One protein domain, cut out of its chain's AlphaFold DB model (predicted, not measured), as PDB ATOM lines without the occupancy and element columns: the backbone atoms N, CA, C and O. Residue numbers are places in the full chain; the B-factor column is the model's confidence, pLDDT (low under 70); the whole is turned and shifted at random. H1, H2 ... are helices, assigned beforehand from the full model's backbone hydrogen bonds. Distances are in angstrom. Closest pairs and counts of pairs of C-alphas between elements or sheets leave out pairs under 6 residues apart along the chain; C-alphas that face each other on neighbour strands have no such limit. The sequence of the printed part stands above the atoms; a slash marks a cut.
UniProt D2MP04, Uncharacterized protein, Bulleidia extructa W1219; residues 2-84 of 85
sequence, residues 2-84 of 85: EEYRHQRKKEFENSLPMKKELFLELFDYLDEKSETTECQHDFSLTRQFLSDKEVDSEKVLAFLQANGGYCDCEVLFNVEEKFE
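Overview. This is residues 2 to 84 of the 85 residues of an uncharacterized protein of Bulleidia extructa W1219 (UniProt D2MP04). A small body of four helices, H2 to H5, has an arm, H1, leading away from it; residues 2 to 8 of H1 stick out free. In the body H2 and H5 pack on each other, H3 packs on H2, and H4 follows H3 round a corner. The printed part has 83 residues with five named helices, H1 to H5, and no named strand: all helix. It is compact, with a radius of gyration of the C-alphas of 13.0 A, yet elongated, spanning 43 by 24 by 19 A with the arm.

Along the chain. Find C-alpha 2 at (1.665, -16.206, -14.209); from there H1 runs through residues 2 to 15, 20.3 A. Next comes H2, residues 20 to 34, 21.2 A, beginning at (5.879, -26.293, 4.510). H3 is residues 44 to 52, 12.4 A, and H4 residues 57 to 66, 14.1 A. H5, residues 72 to 83, 16.2 A, ends at (11.128, -21.856, -0.305).

Arrangement. H1 touches no helix; its closest approach to H2 is C-alphas 13 and 20, 7.3 A. Look at C-alphas 27 and 76, 6.1 A apart, where H2 and H5 touch, opposite ways. With residues 26 to 30 alone H2 touches H3, closest at C-alphas 26 and 49, 6.8 A, at a steep tilt of 45 degrees. H4 and H5 are close but not clearly touching, C-alphas 64 and 79 being 6.6 A apart. In H1 to H4 every O i to N i+4 pair is within hydrogen-bond range; in H5 3 of 8 are, and 4 of 9 O i to N i+3 pairs.

Size, cuts and confidence. The farthest C-alphas, 3 and 36, are 43.0 A apart. The printed part has no cut and no long link. Residues 2 to 5 have pLDDT under 70.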
ATOM      1  N   GLU A   2       2.268 -15.935 -15.528       63.09
ATOM      2  CA  GLU A   2       1.665 -16.206 -14.209       63.09
ATOM      3  C   GLU A   2       1.265 -17.677 -14.005       63.09
ATOM      4  O   GLU A   2       1.588 -18.256 -12.972       63.09
ATOM      5  N   GLU A   3       0.676 -18.325 -15.016       67.94
ATOM      6  CA  GLU A   3       0.290 -19.748 -14.944       67.94
ATOM      7  C   GLU A   3       1.493 -20.679 -14.719       67.94
ATOM      8  O   GLU A   3       1.445 -21.566 -13.870       67.94
ATOM      9  N   TYR A   4       2.616 -20.422 -15.400       65.19
ATOM     10  CA  TYR A   4       3.856 -21.194 -15.243       65.19
ATOM     11  C   TYR A   4       4.446 -21.090 -13.829       65.19
ATOM     12  O   TYR A   4       4.956 -22.077 -13.299       65.19
ATOM     13  N   ARG A   5       4.364 -19.910 -13.198       68.88
ATOM     14  CA  ARG A   5       4.821 -19.708 -11.811       68.88
ATOM     15  C   ARG A   5       3.907 -20.424 -10.815       68.88
ATOM     16  O   ARG A   5       4.396 -21.055  -9.885       68.88
ATOM     17  N   HIS A   6       2.593 -20.382 -11.041       73.44
ATOM     18  CA  HIS A   6       1.621 -21.068 -10.189       73.44
ATOM     19  C   HIS A   6       1.761 -22.599 -10.255       73.44
ATOM     20  O   HIS A   6       1.715 -23.264  -9.221       73.44
ATOM     21  N   GLN A   7       1.984 -23.152 -11.453       77.00
ATOM     22  CA  GLN A   7       2.195 -24.588 -11.667       77.00
ATOM     23  C   GLN A   7       3.438 -25.090 -10.912       77.00
ATOM     24  O   GLN A   7       3.345 -26.023 -10.118       77.00
ATOM     25  N   ARG A   8       4.574 -24.402 -11.086       77.44
ATOM     26  CA  ARG A   8       5.844 -24.694 -10.404       77.44
ATOM     27  C   ARG A   8       5.721 -24.689  -8.882       77.44
ATOM     28  O   ARG A   8       6.259 -25.573  -8.225       77.44
ATOM     29  N   LYS A   9       5.025 -23.692  -8.324       79.81
ATOM     30  CA  LYS A   9       4.822 -23.577  -6.876       79.81
ATOM     31  C   LYS A   9       4.002 -24.748  -6.332       79.81
ATOM     32  O   LYS A   9       4.380 -25.335  -5.327       79.81
ATOM     33  N   LYS A  10       2.932 -25.135  -7.034       82.75
ATOM     34  CA  LYS A  10       2.129 -26.316  -6.676       82.75
ATOM     35  C   LYS A  10       2.924 -27.613  -6.749       82.75
ATOM     36  O   LYS A  10       2.794 -28.451  -5.870       82.75
ATOM     37  N   GLU A  11       3.721 -27.797  -7.796       84.69
ATOM     38  CA  GLU A  11       4.571 -28.984  -7.940       84.69
ATOM     39  C   GLU A  11       5.606 -29.071  -6.817       84.69
ATOM     40  O   GLU A  11       5.796 -30.144  -6.250       84.69
ATOM     41  N   PHE A  12       6.205 -27.937  -6.443       86.12
ATOM     42  CA  PHE A  12       7.111 -27.858  -5.304       86.12
ATOM     43  C   PHE A  12       6.409 -28.207  -3.989       86.12
ATOM     44  O   PHE A  12       6.854 -29.117  -3.295       86.12
ATOM     45  N   GLU A  13       5.280 -27.564  -3.678       85.69
ATOM     46  CA  GLU A  13       4.496 -27.841  -2.465       85.69
ATOM     47  C   GLU A  13       4.050 -29.311  -2.382       85.69
ATOM     48  O   GLU A  13       4.122 -29.915  -1.316       85.69
ATOM     49  N   ASN A  14       3.668 -29.920  -3.510       89.00
ATOM     50  CA  ASN A  14       3.306 -31.340  -3.582       89.00
ATOM     51  C   ASN A  14       4.505 -32.291  -3.425       89.00
ATOM     52  O   ASN A  14       4.308 -33.466  -3.122       89.00
ATOM     53  N   SER A  15       5.730 -31.817  -3.669       89.31
ATOM     54  CA  SER A  15       6.952 -32.620  -3.526       89.31
ATOM     55  C   SER A  15       7.480 -32.671  -2.089       89.31
ATOM     56  O   SER A  15       8.367 -33.472  -1.794       89.31
ATOM     57  N   LEU A  16       6.947 -31.827  -1.196       94.94
ATOM     58  CA  LEU A  16       7.445 -31.704   0.167       94.94
ATOM     59  C   LEU A  16       7.150 -32.974   0.990       94.94
ATOM     60  O   LEU A  16       5.997 -33.399   1.082       94.94
ATOM     61  N   PRO A  17       8.161 -33.571   1.649       96.31
ATOM     62  CA  PRO A  17       7.979 -34.762   2.487       96.31
ATOM     63  C   PRO A  17       7.347 -34.457   3.853       96.31
ATOM     64  O   PRO A  17       6.974 -35.379   4.577       96.31
ATOM     65  N   MET A  18       7.228 -33.178   4.212       95.94
ATOM     66  CA  MET A  18       6.537 -32.687   5.400       95.94
ATOM     67  C   MET A  18       5.876 -31.338   5.102       95.94
ATOM     68  O   MET A  18       6.099 -30.747   4.047       95.94
ATOM     69  N   LYS A  19       5.041 -30.849   6.024       95.00
ATOM     70  CA  LYS A  19       4.356 -29.557   5.873       95.00
ATOM     71  C   LYS A  19       5.361 -28.422   5.656       95.00
ATOM     72  O   LYS A  19       6.405 -28.405   6.305       95.00
ATOM     73  N   LYS A  20       5.024 -27.458   4.792       94.38
ATOM     74  CA  LYS A  20       5.879 -26.293   4.510       94.38
ATOM     75  C   LYS A  20       6.225 -25.528   5.789       94.38
ATOM     76  O   LYS A  20       7.361 -25.111   5.952       94.38
ATOM     77  N   GLU A  21       5.273 -25.400   6.706       95.25
ATOM     78  CA  GLU A  21       5.459 -24.714   7.987       95.25
ATOM     79  C   GLU A  21       6.554 -25.373   8.839       95.25
ATOM     80  O   GLU A  21       7.351 -24.672   9.447       95.25
ATOM     81  N   LEU A  22       6.667 -26.707   8.808       97.44
ATOM     82  CA  LEU A  22       7.721 -27.429   9.529       97.44
ATOM     83  C   LEU A  22       9.104 -27.248   8.897       97.44
ATOM     84  O   LEU A  22      10.100 -27.364   9.600       97.44
ATOM     85  N   PHE A  23       9.183 -26.971   7.591       97.62
ATOM     86  CA  PHE A  23      10.452 -26.589   6.964       97.62
ATOM     87  C   PHE A  23      10.895 -25.202   7.415       97.62
ATOM     88  O   PHE A  23      12.058 -25.039   7.751       97.62
ATOM     89  N   LEU A  24       9.974 -24.238   7.478       96.81
ATOM     90  CA  LEU A  24      10.291 -22.898   7.978       96.81
ATOM     91  C   LEU A  24      10.750 -22.953   9.443       96.81
ATOM     92  O   LEU A  24      11.795 -22.410   9.772       96.81
ATOM     93  N   GLU A  25      10.045 -23.712  10.288       98.06
ATOM     94  CA  GLU A  25      10.471 -23.946  11.676       98.06
ATOM     95  C   GLU A  25      11.832 -24.662  11.774       98.06
ATOM     96  O   GLU A  25      12.587 -24.408  12.711       98.06
ATOM     97  N   LEU A  26      12.151 -25.566  10.837       98.19
ATOM     98  CA  LEU A  26      13.464 -26.213  10.773       98.19
ATOM     99  C   LEU A  26      14.556 -25.195  10.432       98.19
ATOM    100  O   LEU A  26      15.608 -25.230  11.060       98.19
ATOM    101  N   PHE A  27      14.328 -24.314   9.456       97.81
ATOM    102  CA  PHE A  27      15.305 -23.293   9.079       97.81
ATOM    103  C   PHE A  27      15.564 -22.332  10.241       97.81
ATOM    104  O   PHE A  27      16.712 -22.208  10.657       97.81
ATOM    105  N   ASP A  28      14.511 -21.804  10.871       97.69
ATOM    106  CA  ASP A  28      14.634 -20.961  12.068       97.69
ATOM    107  C   ASP A  28      15.427 -21.671  13.186       97.69
ATOM    108  O   ASP A  28      16.308 -21.087  13.819       97.69
ATOM    109  N   TYR A  29      15.149 -22.961  13.418       97.56
ATOM    110  CA  TYR A  29      15.855 -23.765  14.418       97.56
ATOM    111  C   TYR A  29      17.345 -23.939  14.094       97.56
ATOM    112  O   TYR A  29      18.188 -23.850  14.990       97.56
ATOM    113  N   LEU A  30      17.686 -24.225  12.837       96.75
ATOM    114  CA  LEU A  30      19.074 -24.399  12.414       96.75
ATOM    115  C   LEU A  30      19.845 -23.078  12.468       96.75
ATOM    116  O   LEU A  30      20.990 -23.085  12.923       96.75
ATOM    117  N   ASP A  31      19.220 -21.971  12.066       95.94
ATOM    118  CA  ASP A  31      19.818 -20.635  12.112       95.94
ATOM    119  C   ASP A  31      20.159 -20.246  13.561       95.94
ATOM    120  O   ASP A  31      21.326 -19.999  13.870       95.94
ATOM    121  N   GLU A  32      19.201 -20.376  14.493       95.94
ATOM    122  CA  GLU A  32      19.414 -20.108  15.927       95.94
ATOM    123  C   GLU A  32      20.542 -20.975  16.518       95.94
ATOM    124  O   GLU A  32      21.386 -20.510  17.292       95.94
ATOM    125  N   LYS A  33      20.590 -22.268  16.168       93.75
ATOM    126  CA  LYS A  33      21.629 -23.175  16.683       93.75
ATOM    127  C   LYS A  33      23.002 -22.891  16.093       93.75
ATOM    128  O   LYS A  33      23.994 -23.071  16.805       93.75
ATOM    129  N   SER A  34      23.070 -22.422  14.850       90.00
ATOM    130  CA  SER A  34      24.329 -22.106  14.173       90.00
ATOM    131  C   SER A  34      25.098 -20.959  14.843       90.00
ATOM    132  O   SER A  34      26.327 -20.946  14.806       90.00
ATOM    133  N   GLU A  35      24.409 -20.055  15.554       90.12
ATOM    134  CA  GLU A  35      25.052 -18.958  16.293       90.12
ATOM    135  C   GLU A  35      25.941 -19.442  17.449       90.12
ATOM    136  O   GLU A  35      26.891 -18.766  17.851       90.12
ATOM    137  N   THR A  36      25.624 -20.608  18.017       89.50
ATOM    138  CA  THR A  36      26.272 -21.132  19.233       89.50
ATOM    139  C   THR A  36      26.954 -22.480  19.030       89.50
ATOM    140  O   THR A  36      27.722 -22.911  19.892       89.50
ATOM    141  N   THR A  37      26.696 -23.144  17.902       85.75
ATOM    142  CA  THR A  37      27.162 -24.499  17.603       85.75
ATOM    143  C   THR A  37      27.849 -24.528  16.245       85.75
ATOM    144  O   THR A  37      27.251 -24.192  15.226       85.75
ATOM    145  N   GLU A  38      29.102 -24.978  16.216       91.50
ATOM    146  CA  GLU A  38      29.813 -25.218  14.961       91.50
ATOM    147  C   GLU A  38      29.172 -26.382  14.193       91.50
ATOM    148  O   GLU A  38      28.833 -27.418  14.777       91.50
ATOM    149  N   CYS A  39      29.031 -26.225  12.875       90.88
ATOM    150  CA  CYS A  39      28.469 -27.268  12.029       90.88
ATOM    151  C   CYS A  39      29.345 -28.529  12.049       90.88
ATOM    152  O   CYS A  39      30.520 -28.491  11.695       90.88
ATOM    153  N   GLN A  40      28.743 -29.670  12.385       93.94
ATOM    154  CA  GLN A  40      29.423 -30.969  12.440       93.94
ATOM    155  C   GLN A  40      29.494 -31.679  11.077       93.94
ATOM    156  O   GLN A  40      29.889 -32.841  10.999       93.94
ATOM    157  N   HIS A  41      29.114 -30.990   9.995       94.50
ATOM    158  CA  HIS A  41      29.002 -31.542   8.639       94.50
ATOM    159  C   HIS A  41      28.107 -32.790   8.552       94.50
ATOM    160  O   HIS A  41      28.321 -33.672   7.720       94.50
ATOM    161  N   ASP A  42      27.091 -32.854   9.408       96.25
ATOM    162  CA  ASP A  42      26.088 -33.908   9.436       96.25
ATOM    163  C   ASP A  42      24.679 -33.311   9.614       96.25
ATOM    164  O   ASP A  42      24.483 -32.104   9.470       96.25
ATOM    165  N   PHE A  43      23.694 -34.175   9.871       97.50
ATOM    166  CA  PHE A  43      22.295 -33.800  10.108       97.50
ATOM    167  C   PHE A  43      21.894 -33.921  11.581       97.50
ATOM    168  O   PHE A  43      20.751 -34.279  11.872       97.50
ATOM    169  N   SER A  44      22.820 -33.759  12.525       96.06
ATOM    170  CA  SER A  44      22.526 -33.983  13.942       96.06
ATOM    171  C   SER A  44      21.391 -33.082  14.437       96.06
ATOM    172  O   SER A  44      20.442 -33.583  15.048       96.06
ATOM    173  N   LEU A  45      21.422 -31.786  14.107       96.88
ATOM    174  CA  LEU A  45      20.381 -30.841  14.517       96.88
ATOM    175  C   LEU A  45      19.081 -31.076  13.745       96.88
ATOM    176  O   LEU A  45      18.009 -31.115  14.349       96.88
ATOM    177  N   THR A  46      19.164 -31.328  12.436       97.81
ATOM    178  CA  THR A  46      17.992 -31.665  11.616       97.81
ATOM    179  C   THR A  46      17.277 -32.911  12.143       97.81
ATOM    180  O   THR A  46      16.059 -32.912  12.310       97.81
ATOM    181  N   ARG A  47      18.008 -33.990  12.450       97.69
ATOM    182  CA  ARG A  47      17.421 -35.226  12.994       97.69
ATOM    183  C   ARG A  47      16.785 -34.998  14.357       97.69
ATOM    184  O   ARG A  47      15.724 -35.564  14.609       97.69
ATOM    185  N   GLN A  48      17.410 -34.181  15.204       96.94
ATOM    186  CA  GLN A  48      16.839 -33.800  16.491       96.94
ATOM    187  C   GLN A  48      15.498 -33.084  16.299       96.94
ATOM    188  O   GLN A  48      14.493 -33.536  16.840       96.94
ATOM    189  N   PHE A  49      15.456 -32.047  15.459       98.00
ATOM    190  CA  PHE A  49      14.226 -31.314  15.162       98.00
ATOM    191  C   PHE A  49      13.114 -32.237  14.639       98.00
ATOM    192  O   PHE A  49      11.980 -32.191  15.112       98.00
ATOM    193  N   LEU A  50      13.434 -33.112  13.682       97.94
ATOM    194  CA  LEU A  50      12.453 -34.033  13.102       97.94
ATOM    195  C   LEU A  50      11.937 -35.042  14.131       97.94
ATOM    196  O   LEU A  50      10.742 -35.331  14.145       97.94
ATOM    197  N   SER A  51      12.807 -35.531  15.017       97.31
ATOM    198  CA  SER A  51      12.409 -36.386  16.137       97.31
ATOM    199  C   SER A  51      11.465 -35.654  17.093       97.31
ATOM    200  O   SER A  51      10.437 -36.212  17.468       97.31
ATOM    201  N   ASP A  52      11.772 -34.404  17.447       97.38
ATOM    202  CA  ASP A  52      10.959 -33.584  18.356       97.38
ATOM    203  C   ASP A  52       9.568 -33.267  17.776       97.38
ATOM    204  O   ASP A  52       8.602 -33.077  18.517       97.38
ATOM    205  N   LYS A  53       9.447 -33.233  16.443       96.94
ATOM    206  CA  LYS A  53       8.186 -33.013  15.712       96.94
ATOM    207  C   LYS A  53       7.477 -34.309  15.304       96.94
ATOM    208  O   LYS A  53       6.465 -34.236  14.608       96.94
ATOM    209  N   GLU A  54       7.998 -35.470  15.709       95.94
ATOM    210  CA  GLU A  54       7.496 -36.801  15.334       95.94
ATOM    211  C   GLU A  54       7.393 -37.005  13.804       95.94
ATOM    212  O   GLU A  54       6.475 -37.650  13.291       95.94
ATOM    213  N   VAL A  55       8.345 -36.442  13.052       96.25
ATOM    214  CA  VAL A  55       8.424 -36.530  11.587       96.25
ATOM    215  C   VAL A  55       9.392 -37.637  11.164       96.25
ATOM    216  O   VAL A  55      10.498 -37.764  11.688       96.25
ATOM    217  N   ASP A  56       9.000 -38.417  10.154       92.94
ATOM    218  CA  ASP A  56       9.856 -39.432   9.534       92.94
ATOM    219  C   ASP A  56      11.085 -38.794   8.866       92.94
ATOM    220  O   ASP A  56      10.993 -38.142   7.820       92.94
ATOM    221  N   SER A  57      12.251 -39.008   9.479       94.69
ATOM    222  CA  SER A  57      13.496 -38.391   9.036       94.69
ATOM    223  C   SER A  57      13.981 -38.875   7.670       94.69
ATOM    224  O   SER A  57      14.592 -38.094   6.949       94.69
ATOM    225  N   GLU A  58      13.709 -40.118   7.259       96.06
ATOM    226  CA  GLU A  58      14.328 -40.667   6.043       96.06
ATOM    227  C   GLU A  58      13.885 -39.910   4.788       96.06
ATOM    228  O   GLU A  58      14.708 -39.519   3.958       96.06
ATOM    229  N   LYS A  59      12.580 -39.641   4.679       95.44
ATOM    230  CA  LYS A  59      12.008 -38.920   3.534       95.44
ATOM    231  C   LYS A  59      12.447 -37.466   3.496       95.44
ATOM    232  O   LYS A  59      12.707 -36.937   2.417       95.44
ATOM    233  N   VAL A  60      12.531 -36.826   4.663       97.75
ATOM    234  CA  VAL A  60      12.973 -35.434   4.758       97.75
ATOM    235  C   VAL A  60      14.438 -35.324   4.362       97.75
ATOM    236  O   VAL A  60      14.761 -34.533   3.485       97.75
ATOM    237  N   LEU A  61      15.316 -36.167   4.906       97.94
ATOM    238  CA  LEU A  61      16.740 -36.128   4.573       97.94
ATOM    239  C   LEU A  61      17.004 -36.425   3.092       97.94
ATOM    240  O   LEU A  61      17.809 -35.735   2.474       97.94
ATOM    241  N   ALA A  62      16.286 -37.381   2.494       97.31
ATOM    242  CA  ALA A  62      16.389 -37.645   1.059       97.31
ATOM    243  C   ALA A  62      15.996 -36.418   0.214       97.31
ATOM    244  O   ALA A  62      16.657 -36.106  -0.777       97.31
ATOM    245  N   PHE A  63      14.946 -35.694   0.617       97.19
ATOM    246  CA  PHE A  63      14.554 -34.440  -0.030       97.19
ATOM    247  C   PHE A  63      15.611 -33.342   0.140       97.19
ATOM    248  O   PHE A  63      15.916 -32.652  -0.834       97.19
ATOM    249  N   LEU A  64      16.182 -33.184   1.341       97.69
ATOM    250  CA  LEU A  64      17.239 -32.201   1.602       97.69
ATOM    251  C   LEU A  64      18.449 -32.462   0.697       97.69
ATOM    252  O   LEU A  64      18.877 -31.563  -0.025       97.69
ATOM    253  N   GLN A  65      18.913 -33.712   0.628       97.75
ATOM    254  CA  GLN A  65      20.033 -34.119  -0.227       97.75
ATOM    255  C   GLN A  65      19.749 -33.886  -1.712       97.75
ATOM    256  O   GLN A  65      20.584 -33.328  -2.426       97.75
ATOM    257  N   ALA A  66      18.548 -34.238  -2.180       96.50
ATOM    258  CA  ALA A  66      18.128 -33.977  -3.558       96.50
ATOM    259  C   ALA A  66      18.101 -32.475  -3.905       96.50
ATOM    260  O   ALA A  66      18.191 -32.111  -5.078       96.50
ATOM    261  N   ASN A  67      18.000 -31.606  -2.895       95.44
ATOM    262  CA  ASN A  67      18.018 -30.154  -3.033       95.44
ATOM    263  C   ASN A  67      19.344 -29.501  -2.609       95.44
ATOM    264  O   ASN A  67      19.417 -28.276  -2.592       95.44
ATOM    265  N   GLY A  68      20.395 -30.287  -2.358       96.56
ATOM    266  CA  GLY A  68      21.744 -29.783  -2.089       96.56
ATOM    267  C   GLY A  68      22.099 -29.602  -0.613       96.56
ATOM    268  O   GLY A  68      23.177 -29.100  -0.331       96.56
ATOM    269  N   GLY A  69      21.241 -30.010   0.323       97.44
ATOM    270  CA  GLY A  69      21.575 -30.063   1.747       97.44
ATOM    271  C   GLY A  69      22.192 -31.409   2.120       97.44
ATOM    272  O   GLY A  69      21.481 -32.409   2.075       97.44
ATOM    273  N   TYR A  70      23.473 -31.455   2.500       97.38
ATOM    274  CA  TYR A  70      24.149 -32.652   3.030       97.38
ATOM    275  C   TYR A  70      24.639 -32.486   4.484       97.38
ATOM    276  O   TYR A  70      24.914 -33.492   5.137       97.38
ATOM    277  N   CYS A  71      24.684 -31.253   5.001       97.38
ATOM    278  CA  CYS A  71      24.808 -30.898   6.426       97.38
ATOM    279  C   CYS A  71      23.674 -29.955   6.851       97.38
ATOM    280  O   CYS A  71      23.068 -29.295   6.007       97.38
ATOM    281  N   ASP A  72      23.498 -29.781   8.162       97.25
ATOM    282  CA  ASP A  72      22.657 -28.738   8.767       97.25
ATOM    283  C   ASP A  72      22.929 -27.338   8.162       97.25
ATOM    284  O   ASP A  72      22.005 -26.587   7.865       97.25
ATOM    285  N   CYS A  73      24.194 -27.014   7.872       96.38
ATOM    286  CA  CYS A  73      24.594 -25.751   7.249       96.38
ATOM    287  C   CYS A  73      24.100 -25.546   5.807       96.38
ATOM    288  O   CYS A  73      23.671 -24.466   5.414       96.38
ATOM    289  N   GLU A  74      24.164 -26.595   4.997       97.69
ATOM    290  CA  GLU A  74      23.768 -26.574   3.592       97.69
ATOM    291  C   GLU A  74      22.250 -26.642   3.450       97.69
ATOM    292  O   GLU A  74      21.718 -26.243   2.418       97.69
ATOM    293  N   VAL A  75      21.535 -27.126   4.471       97.62
ATOM    294  CA  VAL A  75      20.075 -27.004   4.522       97.62
ATOM    295  C   VAL A  75      19.676 -25.528   4.489       97.62
ATOM    296  O   VAL A  75      18.855 -25.163   3.649       97.62
ATOM    297  N   LEU A  76      20.311 -24.682   5.303       95.81
ATOM    298  CA  LEU A  76      20.109 -23.229   5.256       95.81
ATOM    299  C   LEU A  76      20.565 -22.657   3.906       95.81
ATOM    300  O   LEU A  76      19.776 -22.094   3.160       95.81
ATOM    301  N   PHE A  77      21.821 -22.882   3.513       94.31
ATOM    302  CA  PHE A  77      22.366 -22.197   2.332       94.31
ATOM    303  C   PHE A  77      21.782 -22.644   0.985       94.31
ATOM    304  O   PHE A  77      21.771 -21.850   0.051       94.31
ATOM    305  N   ASN A  78      21.325 -23.894   0.846       96.25
ATOM    306  CA  ASN A  78      20.882 -24.433  -0.446       96.25
ATOM    307  C   ASN A  78      19.384 -24.745  -0.493       96.25
ATOM    308  O   ASN A  78      18.763 -24.645  -1.558       96.25
ATOM    309  N   VAL A  79      18.805 -25.203   0.622       96.44
ATOM    310  CA  VAL A  79      17.424 -25.696   0.631       96.44
ATOM    311  C   VAL A  79      16.445 -24.587   0.993       96.44
ATOM    312  O   VAL A  79      15.412 -24.496   0.332       96.44
ATOM    313  N   GLU A  80      16.763 -23.725   1.959       95.75
ATOM    314  CA  GLU A  80      15.908 -22.598   2.355       95.75
ATOM    315  C   GLU A  80      15.608 -21.655   1.184       95.75
ATOM    316  O   GLU A  80      14.442 -21.347   0.935       95.75
ATOM    317  N   GLU A  81      16.618 -21.322   0.368       91.69
ATOM    318  CA  GLU A  81      16.456 -20.471  -0.823       91.69
ATOM    319  C   GLU A  81      15.332 -20.962  -1.756       91.69
ATOM    320  O   GLU A  81      14.678 -20.173  -2.434       91.69
ATOM    321  N   LYS A  82      15.057 -22.274  -1.792       90.44
ATOM    322  CA  LYS A  82      14.018 -22.878  -2.646       90.44
ATOM    323  C   LYS A  82      12.600 -22.538  -2.182       90.44
ATOM    324  O   LYS A  82      11.665 -22.660  -2.975       90.44
ATOM    325  N   PHE A  83      12.425 -22.154  -0.918       90.56
ATOM    326  CA  PHE A  83      11.128 -21.856  -0.305       90.56
ATOM    327  C   PHE A  83      10.694 -20.394  -0.488       90.56
ATOM    328  O   PHE A  83       9.504 -20.101  -0.300       90.56
ATOM    329  N   GLU A  84      11.619 -19.521  -0.898       79.81
ATOM    330  CA  GLU A  84      11.409 -18.085  -1.128       79.81
ATOM    331  C   GLU A  84      11.004 -17.730  -2.578       79.81
ATOM    332  O   GLU A  84      10.640 -16.583  -2.854       79.81
TER     333      GLU A  84